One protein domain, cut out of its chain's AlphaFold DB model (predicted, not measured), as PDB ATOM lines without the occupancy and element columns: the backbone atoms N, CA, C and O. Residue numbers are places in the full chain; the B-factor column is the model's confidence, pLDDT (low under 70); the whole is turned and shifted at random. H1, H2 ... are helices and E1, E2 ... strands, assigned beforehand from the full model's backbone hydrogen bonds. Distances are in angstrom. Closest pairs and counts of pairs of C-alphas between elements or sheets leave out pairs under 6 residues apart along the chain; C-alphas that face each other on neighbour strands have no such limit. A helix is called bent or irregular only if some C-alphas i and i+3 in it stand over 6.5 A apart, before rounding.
ATOM      1  N   CYS A  10       8.498  29.706  33.713       91.88
ATOM      2  CA  CYS A  10       8.771  31.051  33.188       91.88
ATOM      3  C   CYS A  10       7.937  31.408  31.946       91.88
ATOM      4  O   CYS A  10       7.785  32.590  31.641       91.88
ATOM      5  N   ALA A  11       7.396  30.417  31.233       91.62
ATOM      6  CA  ALA A  11       6.533  30.606  30.075       91.62
ATOM      7  C   ALA A  11       5.033  30.668  30.426       91.62
ATOM      8  O   ALA A  11       4.229  30.842  29.513       91.62
ATOM      9  N   ALA A  12       4.640  30.560  31.703       91.50
ATOM     10  CA  ALA A  12       3.232  30.469  32.114       91.50
ATOM     11  C   ALA A  12       2.368  31.623  31.571       91.50
ATOM     12  O   ALA A  12       1.415  31.375  30.839       91.50
ATOM     13  N   LYS A  13       2.773  32.885  31.788       89.06
ATOM     14  CA  LYS A  13       2.041  34.057  31.258       89.06
ATOM     15  C   LYS A  13       1.882  34.030  29.731       89.06
ATOM     16  O   LYS A  13       0.849  34.438  29.206       89.06
ATOM     17  N   VAL A  14       2.900  33.555  29.008       89.56
ATOM     18  CA  VAL A  14       2.857  33.439  27.540       89.56
ATOM     19  C   VAL A  14       1.888  32.339  27.119       89.56
ATOM     20  O   VAL A  14       1.101  32.536  26.196       89.56
ATOM     21  N   LEU A  15       1.919  31.200  27.810       91.62
ATOM     22  CA  LEU A  15       1.018  30.080  27.575       91.62
ATOM     23  C   LEU A  15      -0.447  30.480  27.793       91.62
ATOM     24  O   LEU A  15      -1.275  30.218  26.921       91.62
ATOM     25  N   ASP A  16      -0.754  31.162  28.896       91.62
ATOM     26  CA  ASP A  16      -2.107  31.643  29.202       91.62
ATOM     27  C   ASP A  16      -2.598  32.634  28.146       91.62
ATOM     28  O   ASP A  16      -3.713  32.525  27.633       91.62
ATOM     29  N   CYS A  17      -1.726  33.556  27.741       88.56
ATOM     30  CA  CYS A  17      -1.975  34.481  26.645       88.56
ATOM     31  C   CYS A  17      -2.325  33.748  25.335       88.56
ATOM     32  O   CYS A  17      -3.323  34.081  24.688       88.56
ATOM     33  N   ILE A  18      -1.525  32.750  24.945       90.31
ATOM     34  CA  ILE A  18      -1.760  31.955  23.733       90.31
ATOM     35  C   ILE A  18      -3.099  31.227  23.829       90.31
ATOM     36  O   ILE A  18      -3.888  31.297  22.892       90.31
ATOM     37  N   ARG A  19      -3.389  30.573  24.957       91.12
ATOM     38  CA  ARG A  19      -4.647  29.840  25.166       91.12
ATOM     39  C   ARG A  19      -5.869  30.747  25.084       91.12
ATOM     40  O   ARG A  19      -6.847  30.381  24.443       91.12
ATOM     41  N   LYS A  20      -5.791  31.937  25.678       89.94
ATOM     42  CA  LYS A  20      -6.894  32.905  25.697       89.94
ATOM     43  C   LYS A  20      -7.221  33.466  24.309       89.94
ATOM     44  O   LYS A  20      -8.372  33.789  24.044       89.94
ATOM     45  N   ASN A  21      -6.232  33.599  23.423       87.94
ATOM     46  CA  ASN A  21      -6.389  34.407  22.206       87.94
ATOM     47  C   ASN A  21      -6.136  33.661  20.897       87.94
ATOM     48  O   ASN A  21      -6.475  34.156  19.823       87.94
ATOM     49  N   VAL A  22      -5.544  32.475  20.965       88.19
ATOM     50  CA  VAL A  22      -5.342  31.598  19.817       88.19
ATOM     51  C   VAL A  22      -6.164  30.345  20.056       88.19
ATOM     52  O   VAL A  22      -5.867  29.555  20.948       88.19
ATOM     53  N   LYS A  23      -7.191  30.136  19.228       90.00
ATOM     54  CA  LYS A  23      -7.936  28.874  19.227       90.00
ATOM     55  C   LYS A  23      -7.000  27.729  18.850       90.00
ATOM     56  O   LYS A  23      -6.135  27.895  17.988       90.00
ATOM     57  N   ARG A  24      -7.224  26.551  19.438       90.69
ATOM     58  CA  ARG A  24      -6.463  25.342  19.114       90.69
ATOM     59  C   ARG A  24      -6.445  25.108  17.589       90.69
ATOM     60  O   ARG A  24      -7.508  24.907  16.995       90.69
ATOM     61  N   PRO A  25      -5.268  25.098  16.939       87.50
ATOM     62  CA  PRO A  25      -5.191  24.892  15.497       87.50
ATOM     63  C   PRO A  25      -5.713  23.507  15.085       87.50
ATOM     64  O   PRO A  25      -5.340  22.494  15.675       87.50
ATOM     65  N   ARG A  26      -6.547  23.450  14.034       89.00
ATOM     66  CA  ARG A  26      -7.048  22.177  13.471       89.00
ATOM     67  C   ARG A  26      -5.940  21.359  12.804       89.00
ATOM     68  O   ARG A  26      -5.966  20.134  12.831       89.00
ATOM     69  N   ARG A  27      -4.975  22.045  12.186       91.06
ATOM     70  CA  ARG A  27      -3.813  21.432  11.534       91.06
ATOM     71  C   ARG A  27      -2.631  21.429  12.494       91.06
ATOM     72  O   ARG A  27      -2.392  22.419  13.186       91.06
ATOM     73  N   LEU A  28      -1.878  20.337  12.495       92.12
ATOM     74  CA  LEU A  28      -0.626  20.258  13.237       92.12
ATOM     75  C   LEU A  28       0.462  21.099  12.548       92.12
ATOM     76  O   LEU A  28       0.446  21.223  11.317       92.12
ATOM     77  N   PRO A  29       1.397  21.680  13.319       92.19
ATOM     78  CA  PRO A  29       2.609  22.245  12.752       92.19
ATOM     79  C   PRO A  29       3.436  21.126  12.106       92.19
ATOM     80  O   PRO A  29       3.311  19.955  12.465       92.19
ATOM     81  N   ARG A  30       4.289  21.486  11.153       91.38
ATOM     82  CA  ARG A  30       5.253  20.579  10.526       91.38
ATOM     83  C   ARG A  30       6.655  20.927  11.006       91.38
ATOM     84  O   ARG A  30       6.925  22.090  11.310       91.38
ATOM     85  N   LEU A  31       7.544  19.941  11.037       89.31
ATOM     86  CA  LEU A  31       8.971  20.212  11.158       89.31
ATOM     87  C   LEU A  31       9.447  20.893   9.872       89.31
ATOM     88  O   LEU A  31       9.150  20.452   8.763       89.31
ATOM     89  N   THR A  32      10.127  22.020  10.030       87.38
ATOM     90  CA  THR A  32      10.848  22.686   8.937       87.38
ATOM     91  C   THR A  32      12.219  22.036   8.744       87.38
ATOM     92  O   THR A  32      12.664  21.307   9.624       87.38
ATOM     93  N   GLY A  33      12.946  22.368   7.669       80.81
ATOM     94  CA  GLY A  33      14.330  21.895   7.461       80.81
ATOM     95  C   GLY A  33      15.315  22.268   8.582       80.81
ATOM     96  O   GLY A  33      16.407  21.726   8.648       80.81
ATOM     97  N   SER A  34      14.916  23.155   9.500       82.62
ATOM     98  CA  SER A  34      15.658  23.472  10.727       82.62
ATOM     99  C   SER A  34      15.269  22.615  11.946       82.62
ATOM    100  O   SER A  34      15.651  22.952  13.059       82.62
ATOM    101  N   ASN A  35      14.477  21.549  11.764       85.50
ATOM    102  CA  ASN A  35      13.891  20.711  12.825       85.50
ATOM    103  C   ASN A  35      13.049  21.480  13.852       85.50
ATOM    104  O   ASN A  35      12.930  21.089  15.009       85.50
ATOM    105  N   ARG A  36      12.430  22.582  13.418       88.00
ATOM    106  CA  ARG A  36      11.566  23.423  14.253       88.00
ATOM    107  C   ARG A  36      10.116  23.278  13.829       88.00
ATOM    108  O   ARG A  36       9.820  23.421  12.638       88.00
ATOM    109  N   LEU A  37       9.212  23.071  14.789       89.88
ATOM    110  CA  LEU A  37       7.770  22.996  14.536       89.88
ATOM    111  C   LEU A  37       7.212  24.353  14.099       89.88
ATOM    112  O   LEU A  37       7.287  25.337  14.838       89.88
ATOM    113  N   ARG A  38       6.616  24.430  12.910       90.31
ATOM    114  CA  ARG A  38       5.992  25.653  12.380       90.31
ATOM    115  C   ARG A  38       4.689  25.345  11.642       90.31
ATOM    116  O   ARG A  38       4.539  24.294  11.026       90.31
ATOM    117  N   TRP A  39       3.747  26.279  11.665       89.94
ATOM    118  CA  TRP A  39       2.589  26.290  10.771       89.94
ATOM    119  C   TRP A  39       2.895  27.091   9.517       89.94
ATOM    120  O   TRP A  39       3.510  28.146   9.599       89.94
ATOM    121  N   PHE A  40       2.386  26.640   8.378       83.38
ATOM    122  CA  PHE A  40       2.429  27.391   7.128       83.38
ATOM    123  C   PHE A  40       1.112  28.159   6.973       83.38
ATOM    124  O   PHE A  40       0.046  27.545   6.870       83.38
ATOM    125  N   LYS A  41       1.164  29.496   6.998       75.38
ATOM    126  CA  LYS A  41       0.020  30.348   6.628       75.38
ATOM    127  C   LYS A  41      -0.096  30.427   5.099       75.38
ATOM    128  O   LYS A  41       0.873  30.179   4.389       75.38
ATOM    129  N   ARG A  42      -1.289  30.783   4.593       64.69
ATOM    130  CA  ARG A  42      -1.597  30.902   3.147       64.69
ATOM    131  C   ARG A  42      -0.572  31.740   2.369       64.69
ATOM    132  O   ARG A  42      -0.307  31.438   1.218       64.69
ATOM    133  N   THR A  43       0.032  32.735   3.010       63.72
ATOM    134  CA  THR A  43       1.060  33.620   2.441       63.72
ATOM    135  C   THR A  43       2.482  33.038   2.492       63.72
ATOM    136  O   THR A  43       3.446  33.790   2.553       63.72
ATOM    137  N   ALA A  44       2.634  31.708   2.541       62.12
ATOM    138  CA  ALA A  44       3.911  30.989   2.678       62.12
ATOM    139  C   ALA A  44       4.748  31.329   3.933       62.12
ATOM    140  O   ALA A  44       5.864  30.838   4.093       62.12
ATOM    141  N   MET A  45       4.214  32.111   4.876       71.81
ATOM    142  CA  MET A  45       4.916  32.427   6.121       71.81
ATOM    143  C   MET A  45       4.861  31.248   7.098       71.81
ATOM    144  O   MET A  45       3.782  30.735   7.414       71.81
ATOM    145  N   VAL A  46       6.030  30.856   7.613       80.94
ATOM    146  CA  VAL A  46       6.180  29.838   8.662       80.94
ATOM    147  C   VAL A  46       6.080  30.462  10.053       80.94
ATOM    148  O   VAL A  46       6.946  31.225  10.461       80.94
ATOM    149  N   CYS A  47       5.043  30.118  10.813       84.56
ATOM    150  CA  CYS A  47       4.761  30.668  12.139       84.56
ATOM    151  C   CYS A  47       4.976  29.641  13.256       84.56
ATOM    152  O   CYS A  47       4.591  28.483  13.127       84.56
ATOM    153  N   CYS A  48       5.517  30.073  14.394       85.69
ATOM    154  CA  CYS A  48       5.355  29.375  15.679       85.69
ATOM    155  C   CYS A  48       4.015  29.786  16.353       85.69
ATOM    156  O   CYS A  48       3.303  30.618  15.782       85.69
ATOM    157  N   PRO A  49       3.649  29.272  17.549       84.88
ATOM    158  CA  PRO A  49       2.370  29.596  18.188       84.88
ATOM    159  C   PRO A  49       2.228  31.090  18.471       84.88
ATOM    160  O   PRO A  49       1.159  31.657  18.284       84.88
ATOM    161  N   MET A  50       3.325  31.752  18.852       84.06
ATOM    162  CA  MET A  50       3.333  33.197  19.090       84.06
ATOM    163  C   MET A  50       3.023  33.981  17.812       84.06
ATOM    164  O   MET A  50       2.280  34.950  17.866       84.06
ATOM    165  N   GLY A  51       3.495  33.515  16.650       83.19
ATOM    166  CA  GLY A  51       3.174  34.100  15.343       83.19
ATOM    167  C   GLY A  51       1.708  33.937  14.910       83.19
ATOM    168  O   GLY A  51       1.308  34.450  13.861       83.19
ATOM    169  N   LEU A  52       0.901  33.193  15.674       84.69
ATOM    170  CA  LEU A  52      -0.544  33.074  15.468       84.69
ATOM    171  C   LEU A  52      -1.343  34.135  16.238       84.69
ATOM    172  O   LEU A  52      -2.532  34.280  15.966       84.69
ATOM    173  N   LEU A  53      -0.722  34.871  17.166       83.50
ATOM    174  CA  LEU A  53      -1.405  35.899  17.951       83.50
ATOM    175  C   LEU A  53      -1.830  37.093  17.068       83.50
ATOM    176  O   LEU A  53      -1.045  37.511  16.213       83.50
ATOM    177  N   PRO A  54      -3.013  37.700  17.301       77.69
ATOM    178  CA  PRO A  54      -3.518  38.836  16.514       77.69
ATOM    179  C   PRO A  54      -2.625  40.094  16.483       77.69
ATOM    180  O   PRO A  54      -2.803  40.937  15.615       77.69
ATOM    181  N   GLY A  55      -1.654  40.219  17.399       73.12
ATOM    182  CA  GLY A  55      -0.676  41.321  17.449       73.12
ATOM    183  C   GLY A  55       0.758  40.918  17.087       73.12
ATOM    184  O   GLY A  55       1.697  41.676  17.343       73.12
ATOM    185  N   ALA A  56       0.960  39.708  16.558       76.25
ATOM    186  CA  ALA A  56       2.284  39.226  16.188       76.25
ATOM    187  C   ALA A  56       2.762  39.869  14.886       76.25
ATOM    188  O   ALA A  56       2.272  39.562  13.803       76.25
ATOM    189  N   ILE A  57       3.761  40.743  15.008       70.06
ATOM    190  CA  ILE A  57       4.408  41.406  13.869       70.06
ATOM    191  C   ILE A  57       5.392  40.452  13.174       70.06
ATOM    192  O   ILE A  57       5.588  40.523  11.966       70.06
ATOM    193  N   SER A  58       5.995  39.535  13.936       72.88
ATOM    194  CA  SER A  58       6.942  38.544  13.430       72.88
ATOM    195  C   SER A  58       6.407  37.126  13.634       72.88
ATOM    196  O   SER A  58       5.915  36.799  14.718       72.88
ATOM    197  N   PRO A  59       6.537  36.240  12.631       69.94
ATOM    198  CA  PRO A  59       6.194  34.834  12.783       69.94
ATOM    199  C   PRO A  59       7.268  34.047  13.564       69.94
ATOM    200  O   PRO A  59       7.028  32.899  13.961       69.94
ATOM    201  N   GLN A  60       8.440  34.660  13.789       68.56
ATOM    202  CA  GLN A  60       9.581  34.058  14.468       68.56
ATOM    203  C   GLN A  60       9.637  34.436  15.958       68.56
ATOM    204  O   GLN A  60       9.491  35.607  16.300       68.56
ATOM    205  N   PRO A  61       9.936  33.470  16.841       62.81
ATOM    206  CA  PRO A  61       9.943  33.681  18.288       62.81
ATOM    207  C   PRO A  61      11.010  34.659  18.818       62.81
ATOM    208  O   PRO A  61      10.789  35.310  19.835       62.81
ATOM    209  N   TRP A  62      12.188  34.720  18.186       57.28
ATOM    210  CA  TRP A  62      13.372  35.440  18.699       57.28
ATOM    211  C   TRP A  62      13.621  36.794  18.036       57.28
ATOM    212  O   TRP A  62      14.429  37.579  18.535       57.28
ATOM    213  N   VAL A  63      12.970  37.083  16.904       51.59
ATOM    214  CA  VAL A  63      13.212  38.333  16.175       51.59
ATOM    215  C   VAL A  63      12.380  39.425  16.823       51.59
ATOM    216  O   VAL A  63      11.188  39.569  16.563       51.59
ATOM    217  N   LYS A  64      13.049  40.151  17.721       50.50
ATOM    218  CA  LYS A  64      12.663  41.420  18.339       50.50
ATOM    219  C   LYS A  64      11.598  42.195  17.547       50.50
ATOM    220  O   LYS A  64      11.907  42.903  16.597       50.50
ATOM    221  N   ARG A  65      10.360  42.134  18.024       48.88
ATOM    222  CA  ARG A  65       9.535  43.280  18.434       48.88
ATOM    223  C   ARG A  65       8.317  42.680  19.115       48.88
ATOM    224  O   ARG A  65       7.636  41.832  18.550       48.88
ATOM    225  N   HIS A  66       8.165  43.071  20.372       54.56
ATOM    226  CA  HIS A  66       7.061  42.797  21.276       54.56
ATOM    227  C   HIS A  66       5.766  42.506  20.520       54.56
ATOM    228  O   HIS A  66       5.404  43.259  19.615       54.56
ATOM    229  N   LEU A  67       5.079  41.428  20.907       64.88
ATOM    230  CA  LEU A  67       3.660  41.258  20.612       64.88
ATOM    231  C   LEU A  67       2.988  42.594  20.961       64.88
ATOM    232  O   LEU A  67       2.911  42.962  22.133       64.88
ATOM    233  N   LYS A  68       2.657  43.403  19.949       61.25
ATOM    234  CA  LYS A  68       2.345  44.820  20.168       61.25
ATOM    235  C   LYS A  68       1.016  44.888  20.910       61.25
ATOM    236  O   LYS A  68       0.037  44.314  20.444       61.25
ATOM    237  N   GLY A  69       1.009  45.544  22.069       63.50
ATOM    238  CA  GLY A  69      -0.157  45.592  22.957       63.50
ATOM    239  C   GLY A  69      -0.249  44.448  23.973       63.50
ATOM    240  O   GLY A  69      -1.302  44.277  24.575       63.50
ATOM    241  N   TRP A  70       0.823  43.673  24.176       69.81
ATOM    242  CA  TRP A  70       0.842  42.566  25.135       69.81
ATOM    243  C   TRP A  70       1.932  42.757  26.180       69.81
ATOM    244  O   TRP A  70       3.120  42.798  25.850       69.81
ATOM    245  N   ASP A  71       1.523  42.811  27.446       73.38
ATOM    246  CA  ASP A  71       2.429  42.835  28.594       73.38
ATOM    247  C   ASP A  71       2.954  41.421  28.894       73.38
ATOM    248  O   ASP A  71       2.475  40.703  29.776       73.38
ATOM    249  N   LEU A  72       3.907  40.969  28.075       78.31
ATOM    250  CA  LEU A  72       4.570  39.682  28.247       78.31
ATOM    251  C   LEU A  72       6.062  39.876  28.524       78.31
ATOM    252  O   LEU A  72       6.756  40.533  27.742       78.31
ATOM    253  N   PRO A  73       6.603  39.247  29.583       78.81
ATOM    254  CA  PRO A  73       8.012  39.373  29.903       78.81
ATOM    255  C   PRO A  73       8.858  38.727  28.802       78.81
ATOM    256  O   PRO A  73       8.653  37.562  28.446       78.81
ATOM    257  N   GLY A  74       9.873  39.443  28.309       82.12
ATOM    258  CA  GLY A  74      10.769  38.939  27.260       82.12
ATOM    259  C   GLY A  74      11.430  37.601  27.618       82.12
ATOM    260  O   GLY A  74      11.581  36.728  26.763       82.12
ATOM    261  N   ARG A  75      11.733  37.384  28.907       86.19
ATOM    262  CA  ARG A  75      12.231  36.098  29.424       86.19
ATOM    263  C   ARG A  75      11.233  34.957  29.208       86.19
ATOM    264  O   ARG A  75      11.649  33.874  28.809       86.19
ATOM    265  N   GLY A  76       9.941  35.190  29.434       88.00
ATOM    266  CA  GLY A  76       8.901  34.179  29.231       88.00
ATOM    267  C   GLY A  76       8.708  33.832  27.758       88.00
ATOM    268  O   GLY A  76       8.595  32.656  27.420       88.00
ATOM    269  N   ILE A  77       8.774  34.838  26.878       85.94
ATOM    270  CA  ILE A  77       8.741  34.648  25.417       85.94
ATOM    271  C   ILE A  77       9.913  33.766  24.983       85.94
ATOM    272  O   ILE A  77       9.712  32.758  24.307       85.94
ATOM    273  N   LYS A  78      11.132  34.094  25.432       86.44
ATOM    274  CA  LYS A  78      12.335  33.305  25.138       86.44
ATOM    275  C   LYS A  78      12.234  31.876  25.684       86.44
ATOM    276  O   LYS A  78      12.562  30.939  24.964       86.44
ATOM    277  N   CYS A  79      11.750  31.696  26.917       90.38
ATOM    278  CA  CYS A  79      11.527  30.370  27.502       90.38
ATOM    279  C   CYS A  79      10.575  29.524  26.644       90.38
ATOM    280  O   CYS A  79      10.882  28.379  26.320       90.38
ATOM    281  N   PHE A  80       9.423  30.088  26.273       90.81
ATOM    282  CA  PHE A  80       8.421  29.378  25.484       90.81
ATOM    283  C   PHE A  80       8.931  29.046  24.077       90.81
ATOM    284  O   PHE A  80       8.712  27.944  23.585       90.81
ATOM    285  N   ALA A  81       9.641  29.986  23.449       87.94
ATOM    286  CA  ALA A  81      10.271  29.806  22.149       87.94
ATOM    287  C   ALA A  81      11.237  28.622  22.113       87.94
ATOM    288  O   ALA A  81      11.129  27.776  21.231       87.94
ATOM    289  N   ILE A  82      12.164  28.576  23.075       89.12
ATOM    290  CA  ILE A  82      13.146  27.495  23.191       89.12
ATOM    291  C   ILE A  82      12.416  26.171  23.387       89.12
ATOM    292  O   ILE A  82      12.629  25.243  22.614       89.12
ATOM    293  N   TRP A  83      11.486  26.114  24.347       92.19
ATOM    294  CA  TRP A  83      10.706  24.905  24.593       92.19
ATOM    295  C   TRP A  83       9.984  24.422  23.331       92.19
ATOM    296  O   TRP A  83      10.050  23.240  23.014       92.19
ATOM    297  N   TRP A  84       9.319  25.313  22.590       91.56
ATOM    298  CA  TRP A  84       8.594  24.955  21.370       91.56
ATOM    299  C   TRP A  84       9.519  24.409  20.275       91.56
ATOM    300  O   TRP A  84       9.165  23.451  19.587       91.56
ATOM    301  N   ASP A  85      10.700  25.004  20.117       88.56
ATOM    302  CA  ASP A  85      11.676  24.609  19.101       88.56
ATOM    303  C   ASP A  85      12.391  23.292  19.422       88.56
ATOM    304  O   ASP A  85      12.838  22.615  18.503       88.56
ATOM    305  N   GLU A  86      12.445  22.896  20.695       89.62
ATOM    306  CA  GLU A  86      12.957  21.592  21.142       89.62
ATOM    307  C   GLU A  86      11.976  20.427  20.885       89.62
ATOM    308  O   GLU A  86      12.343  19.257  21.026       89.62
ATOM    309  N   GLN A  87      10.714  20.705  20.533       90.06
ATOM    310  CA  GLN A  87       9.713  19.653  20.346       90.06
ATOM    311  C   GLN A  87       9.843  18.975  18.979       90.06
ATOM    312  O   GLN A  87       9.860  19.636  17.944       90.06
ATOM    313  N   GLN A  88       9.836  17.640  18.976       88.81
ATOM    314  CA  GLN A  88       9.839  16.823  17.752       88.81
ATOM    315  C   GLN A  88       8.464  16.205  17.449       88.81
ATOM    316  O   GLN A  88       8.128  15.958  16.293       88.81
ATOM    317  N   ASP A  89       7.618  16.008  18.468       90.06
ATOM    318  CA  ASP A  89       6.252  15.502  18.296       90.06
ATOM    319  C   ASP A  89       5.253  16.667  18.212       90.06
ATOM    320  O   ASP A  89       4.870  17.285  19.212       90.06
ATOM    321  N   ALA A  90       4.802  16.955  16.988       90.88
ATOM    322  CA  ALA A  90       3.860  18.033  16.705       90.88
ATOM    323  C   ALA A  90       2.536  17.898  17.471       90.88
ATOM    324  O   ALA A  90       1.964  18.897  17.910       90.88
ATOM    325  N   ARG A  91       2.022  16.672  17.631       90.81
ATOM    326  CA  ARG A  91       0.734  16.441  18.293       90.81
ATOM    327  C   ARG A  91       0.872  16.611  19.797       90.81
ATOM    328  O   ARG A  91       0.027  17.274  20.399       90.81
ATOM    329  N   ALA A  92       1.929  16.058  20.383       89.88
ATOM    330  CA  ALA A  92       2.219  16.196  21.803       89.88
ATOM    331  C   ALA A  92       2.450  17.670  22.186       89.88
ATOM    332  O   ALA A  92       1.841  18.155  23.138       89.88
ATOM    333  N   ALA A  93       3.226  18.415  21.389       91.81
ATOM    334  CA  ALA A  93       3.460  19.844  21.599       91.81
ATOM    335  C   ALA A  93       2.160  20.664  21.543       91.81
ATOM    336  O   ALA A  93       1.888  21.475  22.430       91.81
ATOM    337  N   VAL A  94       1.311  20.423  20.535       92.31
ATOM    338  CA  VAL A  94       0.007  21.098  20.419       92.31
ATOM    339  C   VAL A  94      -0.911  20.744  21.588       92.31
ATOM    340  O   VAL A  94      -1.582  21.633  22.104       92.31
ATOM    341  N   ASN A  95      -0.936  19.485  22.030       91.19
ATOM    342  CA  ASN A  95      -1.709  19.067  23.203       91.19
ATOM    343  C   ASN A  95      -1.219  19.722  24.500       91.19
ATOM    344  O   ASN A  95      -2.037  20.020  25.361       91.19
ATOM    345  N   ALA A  96       0.084  19.969  24.640       91.12
ATOM    346  CA  ALA A  96       0.632  20.667  25.800       91.12
ATOM    347  C   ALA A  96       0.173  22.134  25.855       91.12
ATOM    348  O   ALA A  96      -0.191  22.652  26.914       91.12
ATOM    349  N   VAL A  97       0.175  22.810  24.699       92.19
ATOM    350  CA  VAL A  97      -0.220  24.223  24.605       92.19
ATOM    351  C   VAL A  97      -1.732  24.379  24.698       92.19
ATOM    352  O   VAL A  97      -2.206  25.214  25.455       92.19
ATOM    353  N   TRP A  98      -2.495  23.559  23.988       91.94
ATOM    354  CA  TRP A  98      -3.953  23.560  24.034       91.94
ATOM    355  C   TRP A  98      -4.419  22.155  24.386       91.94
ATOM    356  O   TRP A  98      -4.640  21.375  23.463       91.94
TER     357      TRP A  98
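This is residues 10 to 98 of the 104 residues of an uncharacterized protein of marine sediment metagenome (UniProt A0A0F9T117). Three helices make one side of the body, and a large mass of loops around the short strand E1 makes the rest. H2 and H3 run opposite ways at a shallow tilt, joined by a tight link, and H1 lies across them, meeting residues 75 to 80 of H2 and reaching Val 97 at the end of H3, while the long stretch of residues 41 to 73 passes through the middle and loops outward. The printed part has 89 residues with three named helices and one named strand, in the order H1, E1, H2, H3; E1 pairs with no named strand. The class is mostly helix, but only 36 residues are in named elements, under half of the printed part. The whole is compact, with a radius of gyration of the C-alphas of 11.9 A, and rounded, spanning 30 by 26 by 23 A.

H1, residues 10 to 21, touches H2, residues 74 to 85, with residues 10 to 15 alone, and H2 touches H1 with residues 75 to 80 alone. The closest C-alphas are those of Ala 11 and Gly 76, 4.4 A apart, and the lines are about perpendicular at 80 degrees. H1 only just touches H3, residues 90 to 97, with 3 pairs of C-alphas within 8 A, from residues 15 to 19 of H1 alone. Their closest C-alphas, those of Leu 15 and Val 97, are 6.7 A apart, and their lines are about perpendicular at 86 degrees. H1 is apart from E1, residues 37 to 40. Short antiparallel pairings join residues 37 to 38 of E1 with residues 30 to 31, and residues 39 to 40 of E1 with residues 46 to 47. The closest C-alphas of E1 and H2 are those of Leu 37 and Asp 85, 6.2 A apart; those of E1 and H3 are Leu 37 and Ala 90, 6.7 A apart. H2 and H3 are close but not clearly touching, with the C-alphas of Trp 84 and Ala 93 closest at 7.2 A; they run opposite ways at a shallow tilt of 29 degrees. In H2 and H3 every O i to N i+4 pair is within hydrogen-bond range; in H1 it is 7 of 8.

H1 begins at C-alpha 10, (8.771, 31.051, 33.188), and is 19.0 A long; it is irregular, with C-alphas 10 and 13 lying 7.6 A apart. E1 is 10.1 A long and begins at C-alpha 37, (7.770, 22.996, 14.536). H2 is 16.5 A long. H3, 10.8 A long, ends at C-alpha 97, (-0.220, 24.223, 24.605).

The C-alphas farthest apart are those of Gly 33 and Asp 71, at 32.0 A. The printed part has no cut. The links from H1 to E1, 15 residues, and from E1 to H2, 33 residues, are long; the link from H2 to H3, 4 residues, is tight. The mean pLDDT of the printed part is 82.4, and residues 42 to 44 and 59 to 70 are under 70.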